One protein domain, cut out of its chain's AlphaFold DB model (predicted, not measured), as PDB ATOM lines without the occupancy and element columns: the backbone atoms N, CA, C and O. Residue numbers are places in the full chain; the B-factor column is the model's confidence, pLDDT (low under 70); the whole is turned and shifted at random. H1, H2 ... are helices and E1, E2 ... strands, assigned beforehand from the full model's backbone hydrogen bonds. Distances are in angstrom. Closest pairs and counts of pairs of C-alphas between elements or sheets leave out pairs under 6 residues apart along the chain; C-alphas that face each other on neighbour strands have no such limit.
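Overview. This is residues 152 to 262 of the 394 residues of an uncharacterized protein of Puccinia triticina (isolate 1-1 / race 1 (BBBD)) (UniProt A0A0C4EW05). A strongly twisted sheet of five strands makes one end of a rod, and a loose lobe of loops with the small helix H2 makes the other, joined to the sheet by two long links. The short helix H1 only grazes the sheet, and residues 160 to 166 stand free. The printed part has 111 residues, in the order E1, H1, E2, E3, H2, E4, E5 with unnamed stretches between; the sheet, E1 E5 E4 E3 E2, is antiparallel. The class is mixed, helices and strands, with under half of the residues in named elements. The whole is loose, with a radius of gyration of the C-alphas of 17.9 A and spans of 57 by 26 by 24 A.

Along the chain. E1, residues 152 to 156, begins at C-alpha 152 (167.120, 186.915, 139.269) and is 13.2 A long. H1, residues 164 to 168, is 6.1 A long. E2, residues 171 to 178, is 19.2 A and E3, residues 184 to 191, 21.8 A. H2, residues 208 to 216, is 12.1 A. E4, residues 244 to 250, is 19.6 A; E5, residues 255 to 261, is 19.8 A and ends at C-alpha 261 (160.472, 189.042, 145.417).

Arrangement. Edge strand E1 pairs with E5, N 153 and O 258 being 2.9 A apart. E5 and E4, a hairpin, have N 246 and O 259 at 2.8 A. E4 and E3 have N 189 and O 245 at 2.8 A. E3 and edge strand E2, also a hairpin, have N 175 and O 188 at 3.1 A. H1 only grazes the sheet with residues 167 to 168; the closest C-alphas of H1 and E3, those of Arg 168 and Leu 189, are 8.0 A apart. H2 is not on the sheet. In H1 and H2 every O i to N i+4 pair is within hydrogen-bond range.

Size, cuts and confidence. The C-alphas farthest apart, Gly 181 and Lys 229, are 59.2 A apart. The printed part has no cut. The links E3 to H2 and H2 to E4 are long; in the second, residues 221 to 222 pair antiparallel with 233 to 234. The mean pLDDT of the printed part is 70.3, with 51 residues under 70, among them 156 to 184 and 190 to 208.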
ATOM      1  N   CYS A 152     165.702 186.871 138.959       66.56
ATOM      2  CA  CYS A 152     167.120 186.915 139.269       66.56
ATOM      3  C   CYS A 152     167.831 187.556 138.077       66.56
ATOM      4  O   CYS A 152     167.811 186.998 136.982       66.56
ATOM      5  N   ALA A 153     168.447 188.719 138.283       74.50
ATOM      6  CA  ALA A 153     169.271 189.373 137.273       74.50
ATOM      7  C   ALA A 153     170.739 189.351 137.710       74.50
ATOM      8  O   ALA A 153     171.073 189.758 138.826       74.50
ATOM      9  N   TYR A 154     171.616 188.872 136.827       71.00
ATOM     10  CA  TYR A 154     173.058 188.840 137.055       71.00
ATOM     11  C   TYR A 154     173.685 190.143 136.567       71.00
ATOM     12  O   TYR A 154     173.497 190.538 135.419       71.00
ATOM     13  N   LEU A 155     174.447 190.800 137.436       73.06
ATOM     14  CA  LEU A 155     175.135 192.048 137.141       73.06
ATOM     15  C   LEU A 155     176.635 191.842 137.357       73.06
ATOM     16  O   LEU A 155     177.074 191.483 138.453       73.06
ATOM     17  N   LYS A 156     177.446 192.081 136.321       67.94
ATOM     18  CA  LYS A 156     178.898 192.143 136.509       67.94
ATOM     19  C   LYS A 156     179.208 193.431 137.244       67.94
ATOM     20  O   LYS A 156     178.931 194.522 136.755       67.94
ATOM     21  N   THR A 157     179.786 193.297 138.422       53.91
ATOM     22  CA  THR A 157     180.261 194.409 139.229       53.91
ATOM     23  C   THR A 157     181.672 194.724 138.716       53.91
ATOM     24  O   THR A 157     182.673 194.520 139.391       53.91
ATOM     25  N   THR A 158     181.781 195.169 137.458       46.94
ATOM     26  CA  THR A 158     182.930 196.012 137.121       46.94
ATOM     27  C   THR A 158     182.709 197.311 137.877       46.94
ATOM     28  O   THR A 158     181.575 197.781 137.978       46.94
ATOM     29  N   SER A 159     183.768 197.903 138.411       47.81
ATOM     30  CA  SER A 159     183.732 199.194 139.107       47.81
ATOM     31  C   SER A 159     183.116 200.346 138.284       47.81
ATOM     32  O   SER A 159     183.035 201.459 138.789       47.81
ATOM     33  N   GLN A 160     182.664 200.103 137.044       39.78
ATOM     34  CA  GLN A 160     182.285 201.123 136.071       39.78
ATOM     35  C   GLN A 160     180.923 200.948 135.355       39.78
ATOM     36  O   GLN A 160     180.495 201.905 134.725       39.78
ATOM     37  N   ILE A 161     180.205 199.809 135.399       39.94
ATOM     38  CA  ILE A 161     179.118 199.579 134.397       39.94
ATOM     39  C   ILE A 161     177.671 199.723 134.902       39.94
ATOM     40  O   ILE A 161     176.759 199.905 134.100       39.94
ATOM     41  N   LEU A 162     177.417 199.797 136.204       41.53
ATOM     42  CA  LEU A 162     176.137 200.311 136.702       41.53
ATOM     43  C   LEU A 162     176.437 201.241 137.856       41.53
ATOM     44  O   LEU A 162     176.970 200.807 138.876       41.53
ATOM     45  N   ASP A 163     176.086 202.511 137.678       43.78
ATOM     46  CA  ASP A 163     176.053 203.486 138.752       43.78
ATOM     47  C   ASP A 163     175.130 202.926 139.848       43.78
ATOM     48  O   ASP A 163     173.902 203.027 139.776       43.78
ATOM     49  N   GLN A 164     175.717 202.241 140.843       44.84
ATOM     50  CA  GLN A 164     174.999 201.674 141.988       44.84
ATOM     51  C   GLN A 164     174.152 202.755 142.675       44.84
ATOM     52  O   GLN A 164     173.194 202.419 143.373       44.84
ATOM     53  N   SER A 165     174.458 204.040 142.447       45.47
ATOM     54  CA  SER A 165     173.670 205.164 142.928       45.47
ATOM     55  C   SER A 165     172.249 205.207 142.353       45.47
ATOM     56  O   SER A 165     171.354 205.649 143.065       45.47
ATOM     57  N   ASP A 166     171.977 204.705 141.144       44.81
ATOM     58  CA  ASP A 166     170.628 204.764 140.556       44.81
ATOM     59  C   ASP A 166     169.674 203.696 141.101       44.81
ATOM     60  O   ASP A 166     168.489 203.974 141.296       44.81
ATOM     61  N   LEU A 167     170.171 202.487 141.394       50.72
ATOM     62  CA  LEU A 167     169.370 201.462 142.076       50.72
ATOM     63  C   LEU A 167     169.256 201.743 143.579       50.72
ATOM     64  O   LEU A 167     168.171 201.580 144.136       50.72
ATOM     65  N   ARG A 168     170.328 202.229 144.227       48.97
ATOM     66  CA  ARG A 168     170.269 202.679 145.629       48.97
ATOM     67  C   ARG A 168     169.352 203.889 145.804       48.97
ATOM     68  O   ARG A 168     168.676 203.964 146.817       48.97
ATOM     69  N   ARG A 169     169.241 204.786 144.815       47.22
ATOM     70  CA  ARG A 169     168.270 205.895 144.858       47.22
ATOM     71  C   ARG A 169     166.822 205.425 145.000       47.22
ATOM     72  O   ARG A 169     166.037 206.172 145.545       47.22
ATOM     73  N   ARG A 170     166.464 204.213 144.560       50.19
ATOM     74  CA  ARG A 170     165.083 203.689 144.646       50.19
ATOM     75  C   ARG A 170     164.803 202.856 145.905       50.19
ATOM     76  O   ARG A 170     163.670 202.420 146.112       50.19
ATOM     77  N   ALA A 171     165.809 202.577 146.732       44.88
ATOM     78  CA  ALA A 171     165.668 201.717 147.903       44.88
ATOM     79  C   ALA A 171     166.332 202.332 149.140       44.88
ATOM     80  O   ALA A 171     167.518 202.645 149.140       44.88
ATOM     81  N   ARG A 172     165.549 202.504 150.208       50.56
ATOM     82  CA  ARG A 172     165.902 203.373 151.345       50.56
ATOM     83  C   ARG A 172     166.603 202.686 152.509       50.56
ATOM     84  O   ARG A 172     167.185 203.375 153.339       50.56
ATOM     85  N   SER A 173     166.591 201.362 152.576       43.31
ATOM     86  CA  SER A 173     167.108 200.656 153.751       43.31
ATOM     87  C   SER A 173     168.015 199.528 153.308       43.31
ATOM     88  O   SER A 173     167.510 198.524 152.816       43.31
ATOM     89  N   ALA A 174     169.329 199.705 153.462       46.09
ATOM     90  CA  ALA A 174     170.309 198.641 153.289       46.09
ATOM     91  C   ALA A 174     170.589 198.000 154.651       46.09
ATOM     92  O   ALA A 174     171.237 198.610 155.497       46.09
ATOM     93  N   ILE A 175     170.121 196.772 154.870       50.97
ATOM     94  CA  ILE A 175     170.657 195.949 155.962       50.97
ATOM     95  C   ILE A 175     171.852 195.207 155.375       50.97
ATOM     96  O   ILE A 175     171.683 194.266 154.595       50.97
ATOM     97  N   ALA A 176     173.052 195.685 155.698       51.22
ATOM     98  CA  ALA A 176     174.294 195.015 155.348       51.22
ATOM     99  C   ALA A 176     174.582 193.949 156.409       51.22
ATOM    100  O   ALA A 176     174.826 194.265 157.570       51.22
ATOM    101  N   ALA A 177     174.539 192.681 156.011       54.81
ATOM    102  CA  ALA A 177     174.958 191.577 156.862       54.81
ATOM    103  C   ALA A 177     176.220 190.956 156.262       54.81
ATOM    104  O   ALA A 177     176.164 190.242 155.257       54.81
ATOM    105  N   THR A 178     177.372 191.223 156.878       49.97
ATOM    106  CA  THR A 178     178.625 190.524 156.580       49.97
ATOM    107  C   THR A 178     178.786 189.375 157.565       49.97
ATOM    108  O   THR A 178     178.898 189.553 158.776       49.97
ATOM    109  N   ARG A 179     178.768 188.141 157.056       52.28
ATOM    110  CA  ARG A 179     179.032 186.964 157.890       52.28
ATOM    111  C   ARG A 179     180.546 186.770 157.944       52.28
ATOM    112  O   ARG A 179     181.139 186.450 156.914       52.28
ATOM    113  N   ARG A 180     181.172 186.977 159.113       50.12
ATOM    114  CA  ARG A 180     182.623 186.761 159.301       50.12
ATOM    115  C   ARG A 180     183.013 185.381 158.745       50.12
ATOM    116  O   ARG A 180     182.391 184.380 159.100       50.12
ATOM    117  N   GLY A 181     183.990 185.356 157.837       62.41
ATOM    118  CA  GLY A 181     184.528 184.132 157.229       62.41
ATOM    119  C   GLY A 181     183.848 183.629 155.946       62.41
ATOM    120  O   GLY A 181     184.140 182.514 155.528       62.41
ATOM    121  N   LYS A 182     182.949 184.390 155.297       61.91
ATOM    122  CA  LYS A 182     182.386 184.017 153.980       61.91
ATOM    123  C   LYS A 182     182.633 185.092 152.923       61.91
ATOM    124  O   LYS A 182     182.486 186.276 153.192       61.91
ATOM    125  N   SER A 183     182.915 184.660 151.695       66.62
ATOM    126  CA  SER A 183     183.165 185.492 150.502       66.62
ATOM    127  C   SER A 183     181.921 186.206 149.932       66.62
ATOM    128  O   SER A 183     181.963 186.752 148.827       66.62
ATOM    129  N   LEU A 184     180.802 186.195 150.663       61.16
ATOM    130  CA  LEU A 184     179.507 186.711 150.223       61.16
ATOM    131  C   LEU A 184     179.054 187.853 151.135       61.16
ATOM    132  O   LEU A 184     178.808 187.644 152.325       61.16
ATOM    133  N   GLY A 185     178.900 189.041 150.551       75.62
ATOM    134  CA  GLY A 185     178.225 190.174 151.176       75.62
ATOM    135  C   GLY A 185     176.758 190.200 150.758       75.62
ATOM    136  O   GLY A 185     176.454 190.095 149.570       75.62
ATOM    137  N   ILE A 186     175.839 190.330 151.716       73.94
ATOM    138  CA  ILE A 186     174.403 190.434 151.432       73.94
ATOM    139  C   ILE A 186     173.929 191.832 151.812       73.94
ATOM    140  O   ILE A 186     174.075 192.247 152.963       73.94
ATOM    141  N   SER A 187     173.302 192.508 150.852       75.12
ATOM    142  CA  SER A 187     172.632 193.791 151.047       75.12
ATOM    143  C   SER A 187     171.151 193.622 150.723       75.12
ATOM    144  O   SER A 187     170.778 193.368 149.578       75.12
ATOM    145  N   VAL A 188     170.281 193.743 151.725       72.00
ATOM    146  CA  VAL A 188     168.824 193.741 151.509       72.00
ATOM    147  C   VAL A 188     168.355 195.177 151.375       72.00
ATOM    148  O   VAL A 188     168.685 195.986 152.231       72.00
ATOM    149  N   LEU A 189     167.607 195.475 150.312       71.19
ATOM    150  CA  LEU A 189     167.107 196.799 149.965       71.19
ATOM    151  C   LEU A 189     165.571 196.787 149.925       71.19
ATOM    152  O   LEU A 189     164.951 196.127 149.090       71.19
ATOM    153  N   VAL A 190     164.942 197.535 150.832       64.75
ATOM    154  CA  VAL A 190     163.484 197.740 150.812       64.75
ATOM    155  C   VAL A 190     163.159 198.833 149.798       64.75
ATOM    156  O   VAL A 190     163.682 199.948 149.896       64.75
ATOM    157  N   LEU A 191     162.323 198.512 148.805       63.06
ATOM    158  CA  LEU A 191     161.994 199.437 147.725       63.06
ATOM    159  C   LEU A 191     160.966 200.461 148.198       63.06
ATOM    160  O   LEU A 191     159.866 200.096 148.606       63.06
ATOM    161  N   TRP A 192     161.306 201.740 148.093       48.62
ATOM    162  CA  TRP A 192     160.364 202.824 148.333       48.62
ATOM    163  C   TRP A 192     160.044 203.427 146.975       48.62
ATOM    164  O   TRP A 192     160.844 204.157 146.402       48.62
ATOM    165  N   SER A 193     158.901 203.062 146.408       53.22
ATOM    166  CA  SER A 193     158.392 203.725 145.214       53.22
ATOM    167  C   SER A 193     157.591 204.956 145.629       53.22
ATOM    168  O   SER A 193     156.790 204.911 146.558       53.22
ATOM    169  N   ALA A 194     157.822 206.058 144.922       51.34
ATOM    170  CA  ALA A 194     157.039 207.277 145.019       51.34
ATOM    171  C   ALA A 194     156.246 207.446 143.725       51.34
ATOM    172  O   ALA A 194     156.707 208.085 142.780       51.34
ATOM    173  N   THR A 195     155.059 206.851 143.660       52.06
ATOM    174  CA  THR A 195     154.169 207.031 142.509       52.06
ATOM    175  C   THR A 195     153.131 208.100 142.837       52.06
ATOM    176  O   THR A 195     152.321 207.933 143.746       52.06
ATOM    177  N   ILE A 196     153.163 209.203 142.089       57.41
ATOM    178  CA  ILE A 196     152.207 210.308 142.191       57.41
ATOM    179  C   ILE A 196     151.055 210.043 141.233       57.41
ATOM    180  O   ILE A 196     151.264 210.029 140.026       57.41
ATOM    181  N   ARG A 197     149.832 209.878 141.741       48.12
ATOM    182  CA  ARG A 197     148.642 209.766 140.889       48.12
ATOM    183  C   ARG A 197     147.744 210.991 141.080       48.12
ATOM    184  O   ARG A 197     147.029 211.049 142.079       48.12
ATOM    185  N   PRO A 198     147.763 211.984 140.174       52.66
ATOM    186  CA  PRO A 198     146.693 212.971 140.138       52.66
ATOM    187  C   PRO A 198     145.391 212.279 139.702       52.66
ATOM    188  O   PRO A 198     145.427 211.281 138.982       52.66
ATOM    189  N   ALA A 199     144.234 212.813 140.102       55.16
ATOM    190  CA  ALA A 199     142.929 212.242 139.744       55.16
ATOM    191  C   ALA A 199     142.693 212.135 138.218       55.16
ATOM    192  O   ALA A 199     141.798 211.411 137.795       55.16
ATOM    193  N   SER A 200     143.492 212.827 137.392       52.56
ATOM    194  CA  SER A 200     143.323 212.872 135.934       52.56
ATOM    195  C   SER A 200     144.610 213.185 135.138       52.56
ATOM    196  O   SER A 200     144.565 213.982 134.206       52.56
ATOM    197  N   GLY A 201     145.778 212.621 135.477       55.59
ATOM    198  CA  GLY A 201     147.019 212.935 134.738       55.59
ATOM    199  C   GLY A 201     148.192 211.956 134.912       55.59
ATOM    200  O   GLY A 201     148.080 211.006 135.692       55.59
ATOM    201  N   PRO A 202     149.305 212.183 134.183       54.28
ATOM    202  CA  PRO A 202     150.482 211.313 134.188       54.28
ATOM    203  C   PRO A 202     151.214 211.315 135.536       54.28
ATOM    204  O   PRO A 202     151.134 212.268 136.319       54.28
ATOM    205  N   VAL A 203     151.929 210.222 135.801       54.22
ATOM    206  CA  VAL A 203     152.705 210.007 137.027       54.22
ATOM    207  C   VAL A 203     154.008 210.795 136.944       54.22
ATOM    208  O   VAL A 203     154.856 210.485 136.119       54.22
ATOM    209  N   LEU A 204     154.200 211.783 137.820       55.50
ATOM    210  CA  LEU A 204     155.439 212.565 137.863       55.50
ATOM    211  C   LEU A 204     156.375 212.075 138.979       55.50
ATOM    212  O   LEU A 204     155.910 211.855 140.098       55.50
ATOM    213  N   PRO A 205     157.690 211.956 138.734       53.16
ATOM    214  CA  PRO A 205     158.668 211.733 139.792       53.16
ATOM    215  C   PRO A 205     159.005 213.061 140.493       53.16
ATOM    216  O   PRO A 205     159.529 213.986 139.875       53.16
ATOM    217  N   LEU A 206     158.731 213.168 141.798       60.09
ATOM    218  CA  LEU A 206     159.215 214.274 142.638       60.09
ATOM    219  C   LEU A 206     160.531 213.892 143.327       60.09
ATOM    220  O   LEU A 206     160.781 212.720 143.605       60.09
ATOM    221  N   LEU A 207     161.362 214.891 143.640       63.41
ATOM    222  CA  LEU A 207     162.581 214.686 144.424       63.41
ATOM    223  C   LEU A 207     162.232 214.161 145.825       63.41
ATOM    224  O   LEU A 207     161.600 214.847 146.628       63.41
ATOM    225  N   GLU A 208     162.702 212.956 146.137       64.38
ATOM    226  CA  GLU A 208     162.385 212.223 147.371       64.38
ATOM    227  C   GLU A 208     162.668 213.008 148.657       64.38
ATOM    228  O   GLU A 208     161.900 212.920 149.614       64.38
ATOM    229  N   LYS A 209     163.740 213.815 148.678       76.19
ATOM    230  CA  LYS A 209     164.096 214.650 149.839       76.19
ATOM    231  C   LYS A 209     163.032 215.706 150.140       76.19
ATOM    232  O   LYS A 209     162.792 216.025 151.301       76.19
ATOM    233  N   GLU A 210     162.399 216.253 149.108       75.12
ATOM    234  CA  GLU A 210     161.354 217.266 149.257       75.12
ATOM    235  C   GLU A 210     160.027 216.622 149.667       75.12
ATOM    236  O   GLU A 210     159.325 217.151 150.531       75.12
ATOM    237  N   VAL A 211     159.742 215.428 149.134       76.12
ATOM    238  CA  VAL A 211     158.593 214.610 149.543       76.12
ATOM    239  C   VAL A 211     158.699 214.241 151.019       76.12
ATOM    240  O   VAL A 211     157.759 214.454 151.774       76.12
ATOM    241  N   GLU A 212     159.856 213.757 151.461       78.50
ATOM    242  CA  GLU A 212     160.068 213.349 152.850       78.50
ATOM    243  C   GLU A 212     160.016 214.529 153.823       78.50
ATOM    244  O   GLU A 212     159.366 214.436 154.864       78.50
ATOM    245  N   LYS A 213     160.646 215.660 153.475       85.00
ATOM    246  CA  LYS A 213     160.549 216.899 154.262       85.00
ATOM    247  C   LYS A 213     159.100 217.376 154.378       85.00
ATOM    248  O   LYS A 213     158.697 217.811 155.453       85.00
ATOM    249  N   SER A 214     158.325 217.285 153.298       80.19
ATOM    250  CA  SER A 214     156.917 217.694 153.292       80.19
ATOM    251  C   SER A 214     156.050 216.742 154.117       80.19
ATOM    252  O   SER A 214     155.270 217.204 154.944       80.19
ATOM    253  N   LEU A 215     156.259 215.427 153.979       79.50
ATOM    254  CA  LEU A 215     155.563 214.402 154.762       79.50
ATOM    255  C   LEU A 215     155.856 214.529 156.264       79.50
ATOM    256  O   LEU A 215     154.925 214.507 157.062       79.50
ATOM    257  N   LYS A 216     157.123 214.734 156.658       85.62
ATOM    258  CA  LYS A 216     157.522 214.942 158.066       85.62
ATOM    259  C   LYS A 216     156.885 216.186 158.685       85.62
ATOM    260  O   LYS A 216     156.599 216.192 159.875       85.62
ATOM    261  N   LYS A 217     156.649 217.228 157.884       86.88
ATOM    262  CA  LYS A 217     155.987 218.466 158.320       86.88
ATOM    263  C   LYS A 217     154.456 218.379 158.302       86.88
ATOM    264  O   LYS A 217     153.807 219.364 158.627       86.88
ATOM    265  N   GLY A 218     153.872 217.250 157.886       83.56
ATOM    266  CA  GLY A 218     152.427 217.130 157.667       83.56
ATOM    267  C   GLY A 218     151.908 218.004 156.516       83.56
ATOM    268  O   GLY A 218     150.701 218.184 156.368       83.56
ATOM    269  N   ASN A 219     152.805 218.551 155.689       82.94
ATOM    270  CA  ASN A 219     152.442 219.444 154.602       82.94
ATOM    271  C   ASN A 219     151.977 218.640 153.392       82.94
ATOM    272  O   ASN A 219     152.709 217.823 152.828       82.94
ATOM    273  N   LEU A 220     150.756 218.935 152.961       81.62
ATOM    274  CA  LEU A 220     150.170 218.375 151.758       81.62
ATOM    275  C   LEU A 220     150.941 218.853 150.520       81.62
ATOM    276  O   LEU A 220     150.980 220.050 150.224       81.62
ATOM    277  N   ILE A 221     151.536 217.922 149.772       83.31
ATOM    278  CA  ILE A 221     152.225 218.255 148.523       83.31
ATOM    279  C   ILE A 221     151.158 218.562 147.473       83.31
ATOM    280  O   ILE A 221     150.393 217.689 147.051       83.31
ATOM    281  N   LYS A 222     151.089 219.825 147.054       84.06
ATOM    282  CA  LYS A 222     150.214 220.244 145.957       84.06
ATOM    283  C   LYS A 222     150.790 219.746 144.635       84.06
ATOM    284  O   LYS A 222     152.001 219.809 144.413       84.06
ATOM    285  N   CYS A 223     149.930 219.253 143.748       81.44
ATOM    286  CA  CYS A 223     150.344 218.868 142.407       81.44
ATOM    287  C   CYS A 223     150.876 220.097 141.659       81.44
ATOM    288  O   CYS A 223     150.146 221.060 141.444       81.44
ATOM    289  N   ARG A 224     152.140 220.051 141.219       72.94
ATOM    290  CA  ARG A 224     152.711 221.104 140.357       72.94
ATOM    291  C   ARG A 224     152.153 221.058 138.921       72.94
ATOM    292  O   ARG A 224     152.443 221.941 138.117       72.94
ATOM    293  N   GLY A 225     151.362 220.033 138.586       72.00
ATOM    294  CA  GLY A 225     150.854 219.767 137.240       72.00
ATOM    295  C   GLY A 225     149.995 220.895 136.652       72.00
ATOM    296  O   GLY A 225     149.175 221.503 137.346       72.00
ATOM    297  N   LEU A 226     150.184 221.138 135.345       58.75
ATOM    298  CA  LEU A 226     149.529 222.179 134.536       58.75
ATOM    299  C   LEU A 226     149.638 223.592 135.138       58.75
ATOM    300  O   LEU A 226     148.636 224.295 135.233       58.75
ATOM    301  N   ALA A 227     150.836 224.021 135.553       68.81
ATOM    302  CA  ALA A 227     151.069 225.375 136.077       68.81
ATOM    303  C   ALA A 227     150.127 225.735 137.247       68.81
ATOM    304  O   ALA A 227     149.428 226.745 137.216       68.81
ATOM    305  N   ASN A 228     150.070 224.864 138.265       73.12
ATOM    306  CA  ASN A 228     149.192 224.979 139.441       73.12
ATOM    307  C   ASN A 228     147.678 224.916 139.153       73.12
ATOM    308  O   ASN A 228     146.872 225.123 140.060       73.12
ATOM    309  N   LYS A 229     147.255 224.600 137.921       74.88
ATOM    310  CA  LYS A 229     145.828 224.417 137.596       74.88
ATOM    311  C   LYS A 229     145.274 223.111 138.159       74.88
ATOM    312  O   LYS A 229     144.076 223.005 138.420       74.88
ATOM    313  N   CYS A 230     146.131 222.113 138.379       82.12
ATOM    314  CA  CYS A 230     145.728 220.889 139.050       82.12
ATOM    315  C   CYS A 230     145.585 221.145 140.557       82.12
ATOM    316  O   CYS A 230     146.566 221.148 141.295       82.12
ATOM    317  N   LYS A 231     144.343 221.271 141.039       82.25
ATOM    318  CA  LYS A 231     144.024 221.293 142.483       82.25
ATOM    319  C   LYS A 231     144.237 219.932 143.169       82.25
ATOM    320  O   LYS A 231     143.871 219.763 144.327       82.25
ATOM    321  N   GLY A 232     144.766 218.948 142.441       86.06
ATOM    322  CA  GLY A 232     144.980 217.600 142.932       86.06
ATOM    323  C   GLY A 232     146.026 217.559 144.039       86.06
ATOM    324  O   GLY A 232     147.069 218.215 143.974       86.06
ATOM    325  N   THR A 233     145.746 216.739 145.040       85.19
ATOM    326  CA  THR A 233     146.710 216.377 146.070       85.19
ATOM    327  C   THR A 233     147.613 215.258 145.572       85.19
ATOM    328  O   THR A 233     147.142 214.294 144.970       85.19
ATOM    329  N   VAL A 234     148.907 215.371 145.853       84.81
ATOM    330  CA  VAL A 234     149.885 214.320 145.593       84.81
ATOM    331  C   VAL A 234     150.027 213.440 146.829       84.81
ATOM    332  O   VAL A 234     150.316 213.941 147.915       84.81
ATOM    333  N   TYR A 235     149.890 212.127 146.650       85.69
ATOM    334  CA  TYR A 235     150.156 211.138 147.693       85.69
ATOM    335  C   TYR A 235     151.274 210.196 147.258       85.69
ATOM    336  O   TYR A 235     151.378 209.841 146.085       85.69
ATOM    337  N   HIS A 236     152.100 209.792 148.219       86.38
ATOM    338  CA  HIS A 236     153.138 208.788 148.036       86.38
ATOM    339  C   HIS A 236     152.527 207.388 148.174       86.38
ATOM    340  O   HIS A 236     152.079 207.021 149.259       86.38
ATOM    341  N   GLN A 237     152.501 206.609 147.092       89.38
ATOM    342  CA  GLN A 237     152.080 205.205 147.137       89.38
ATOM    343  C   GLN A 237     153.275 204.305 147.445       89.38
ATOM    344  O   GLN A 237     154.074 204.033 146.557       89.38
ATOM    345  N   THR A 238     153.389 203.842 148.688       90.31
ATOM    346  CA  THR A 238     154.445 202.911 149.108       90.31
ATOM    347  C   THR A 238     154.250 201.521 148.503       90.31
ATOM    348  O   THR A 238     153.122 201.031 148.398       90.31
ATOM    349  N   CYS A 239     155.354 200.838 148.187       91.88
ATOM    350  CA  CYS A 239     155.336 199.391 147.973       91.88
ATOM    351  C   CYS A 239     154.776 198.671 149.213       91.88
ATOM    352  O   CYS A 239     155.038 199.113 150.332       91.88
ATOM    353  N   PRO A 240     154.062 197.545 149.046       92.38
ATOM    354  CA  PRO A 240     153.744 196.673 150.169       92.38
ATOM    355  C   PRO A 240     155.011 195.965 150.674       92.38
ATOM    356  O   PRO A 240     155.898 195.642 149.884       92.38
ATOM    357  N   ASP A 241     155.047 195.624 151.963       91.38
ATOM    358  CA  ASP A 241     156.171 194.909 152.599       91.38
ATOM    359  C   ASP A 241     156.409 193.499 152.024       91.38
ATOM    360  O   ASP A 241     157.446 192.875 152.253       91.38
ATOM    361  N   SER A 242     155.450 192.980 151.251       91.75
ATOM    362  CA  SER A 242     155.596 191.735 150.495       91.75
ATOM    363  C   SER A 242     156.584 191.849 149.331       91.75
ATOM    364  O   SER A 242     156.994 190.816 148.789       91.75
ATOM    365  N   VAL A 243     156.966 193.074 148.949       93.19
ATOM    366  CA  VAL A 243     157.941 193.343 147.897       93.19
ATOM    367  C   VAL A 243     159.303 193.674 148.494       93.19
ATOM    368  O   VAL A 243     159.473 194.665 149.197       93.19
ATOM    369  N   ALA A 244     160.300 192.860 148.163       91.75
ATOM    370  CA  ALA A 244     161.664 193.016 148.645       91.75
ATOM    371  C   ALA A 244     162.671 192.884 147.501       91.75
ATOM    372  O   ALA A 244     162.526 192.032 146.619       91.75
ATOM    373  N   ILE A 245     163.726 193.698 147.553       91.94
ATOM    374  CA  ILE A 245     164.886 193.588 146.672       91.94
ATOM    375  C   ILE A 245     166.099 193.188 147.506       91.94
ATOM    376  O   ILE A 245     166.304 193.655 148.623       91.94
ATOM    377  N   ARG A 246     166.928 192.297 146.977       93.06
ATOM    378  CA  ARG A 246     168.168 191.865 147.616       93.06
ATOM    379  C   ARG A 246     169.292 191.835 146.594       93.06
ATOM    380  O   ARG A 246     169.101 191.349 145.486       93.06
ATOM    381  N   PHE A 247     170.457 192.327 146.990       93.25
ATOM    382  CA  PHE A 247     171.695 192.241 146.232       93.25
ATOM    383  C   PHE A 247     172.634 191.277 146.950       93.25
ATOM    384  O   PHE A 247     173.032 191.510 148.094       93.25
ATOM    385  N   ASP A 248     172.978 190.190 146.276       93.19
ATOM    386  CA  ASP A 248     174.010 189.263 146.719       93.19
ATOM    387  C   ASP A 248     175.308 189.610 145.992       93.19
ATOM    388  O   ASP A 248     175.414 189.421 144.782       93.19
ATOM    389  N   HIS A 249     176.293 190.132 146.715       92.19
ATOM    390  CA  HIS A 249     177.608 190.447 146.169       92.19
ATOM    391  C   HIS A 249     178.565 189.278 146.411       92.19
ATOM    392  O   HIS A 249     178.804 188.875 147.552       92.19
ATOM    393  N   HIS A 250     179.149 188.756 145.337       90.56
ATOM    394  CA  HIS A 250     180.269 187.829 145.397       90.56
ATOM    395  C   HIS A 250     181.574 188.622 145.341       90.56
ATOM    396  O   HIS A 250     181.955 189.130 144.285       90.56
ATOM    397  N   LEU A 251     182.237 188.743 146.495       92.19
ATOM    398  CA  LEU A 251     183.420 189.588 146.662       92.19
ATOM    399  C   LEU A 251     184.600 189.148 145.775       92.19
ATOM    400  O   LEU A 251     185.150 190.011 145.098       92.19
ATOM    401  N   PRO A 252     184.962 187.849 145.683       90.44
ATOM    402  CA  PRO A 252     186.149 187.432 144.932       90.44
ATOM    403  C   PRO A 252     186.045 187.696 143.433       90.44
ATOM    404  O   PRO A 252     187.030 188.038 142.792       90.44
ATOM    405  N   SER A 253     184.856 187.522 142.855       91.12
ATOM    406  CA  SER A 253     184.668 187.700 141.413       91.12
ATOM    407  C   SER A 253     184.202 189.106 141.040       91.12
ATOM    408  O   SER A 253     184.121 189.410 139.852       91.12
ATOM    409  N   GLY A 254     183.778 189.913 142.018       90.62
ATOM    410  CA  GLY A 254     183.095 191.179 141.768       90.62
ATOM    411  C   GLY A 254     181.823 190.994 140.934       90.62
ATOM    412  O   GLY A 254     181.608 191.702 139.958       90.62
ATOM    413  N   TRP A 255     180.986 190.001 141.243       92.56
ATOM    414  CA  TRP A 255     179.668 189.866 140.602       92.56
ATOM    415  C   TRP A 255     178.572 190.151 141.624       92.56
ATOM    416  O   TRP A 255     178.711 189.819 142.798       92.56
ATOM    417  N   GLY A 256     177.484 190.778 141.184       93.12
ATOM    418  CA  GLY A 256     176.291 191.025 141.988       93.12
ATOM    419  C   GLY A 256     175.088 190.296 141.401       93.12
ATOM    420  O   GLY A 256     174.852 190.356 140.197       93.12
ATOM    421  N   LEU A 257     174.303 189.624 142.235       93.19
ATOM    422  CA  LEU A 257     173.018 189.049 141.857       93.19
ATOM    423  C   LEU A 257     171.895 189.876 142.486       93.19
ATOM    424  O   LEU A 257     171.778 189.949 143.709       93.19
ATOM    425  N   LEU A 258     171.056 190.475 141.644       93.81
ATOM    426  CA  LEU A 258     169.829 191.142 142.061       93.81
ATOM    427  C   LEU A 258     168.706 190.103 142.134       93.81
ATOM    428  O   LEU A 258     168.363 189.485 141.126       93.81
ATOM    429  N   ARG A 259     168.105 189.940 143.311       94.38
ATOM    430  CA  ARG A 259     166.898 189.140 143.527       94.38
ATOM    431  C   ARG A 259     165.740 190.063 143.868       94.38
ATOM    432  O   ARG A 259     165.823 190.830 144.826       94.38
ATOM    433  N   HIS A 260     164.650 189.949 143.125       93.06
ATOM    434  CA  HIS A 260     163.381 190.602 143.445       93.06
ATOM    435  C   HIS A 260     162.359 189.549 143.889       93.06
ATOM    436  O   HIS A 260     162.294 188.448 143.334       93.06
ATOM    437  N   LYS A 261     161.596 189.854 144.940       93.56
ATOM    438  CA  LYS A 261     160.472 189.042 145.417       93.56
ATOM    439  C   LYS A 261     159.256 189.940 145.588       93.56
ATOM    440  O   LYS A 261     159.381 191.002 146.184       93.56
ATOM    441  N   GLY A 262     158.091 189.459 145.162       93.88
ATOM    442  CA  GLY A 262     156.802 190.135 145.327       93.88
ATOM    443  C   GLY A 262     156.293 190.768 144.033       93.88
ATOM    444  O   GLY A 262     156.967 190.736 143.009       93.88
TER     445      GLY A 262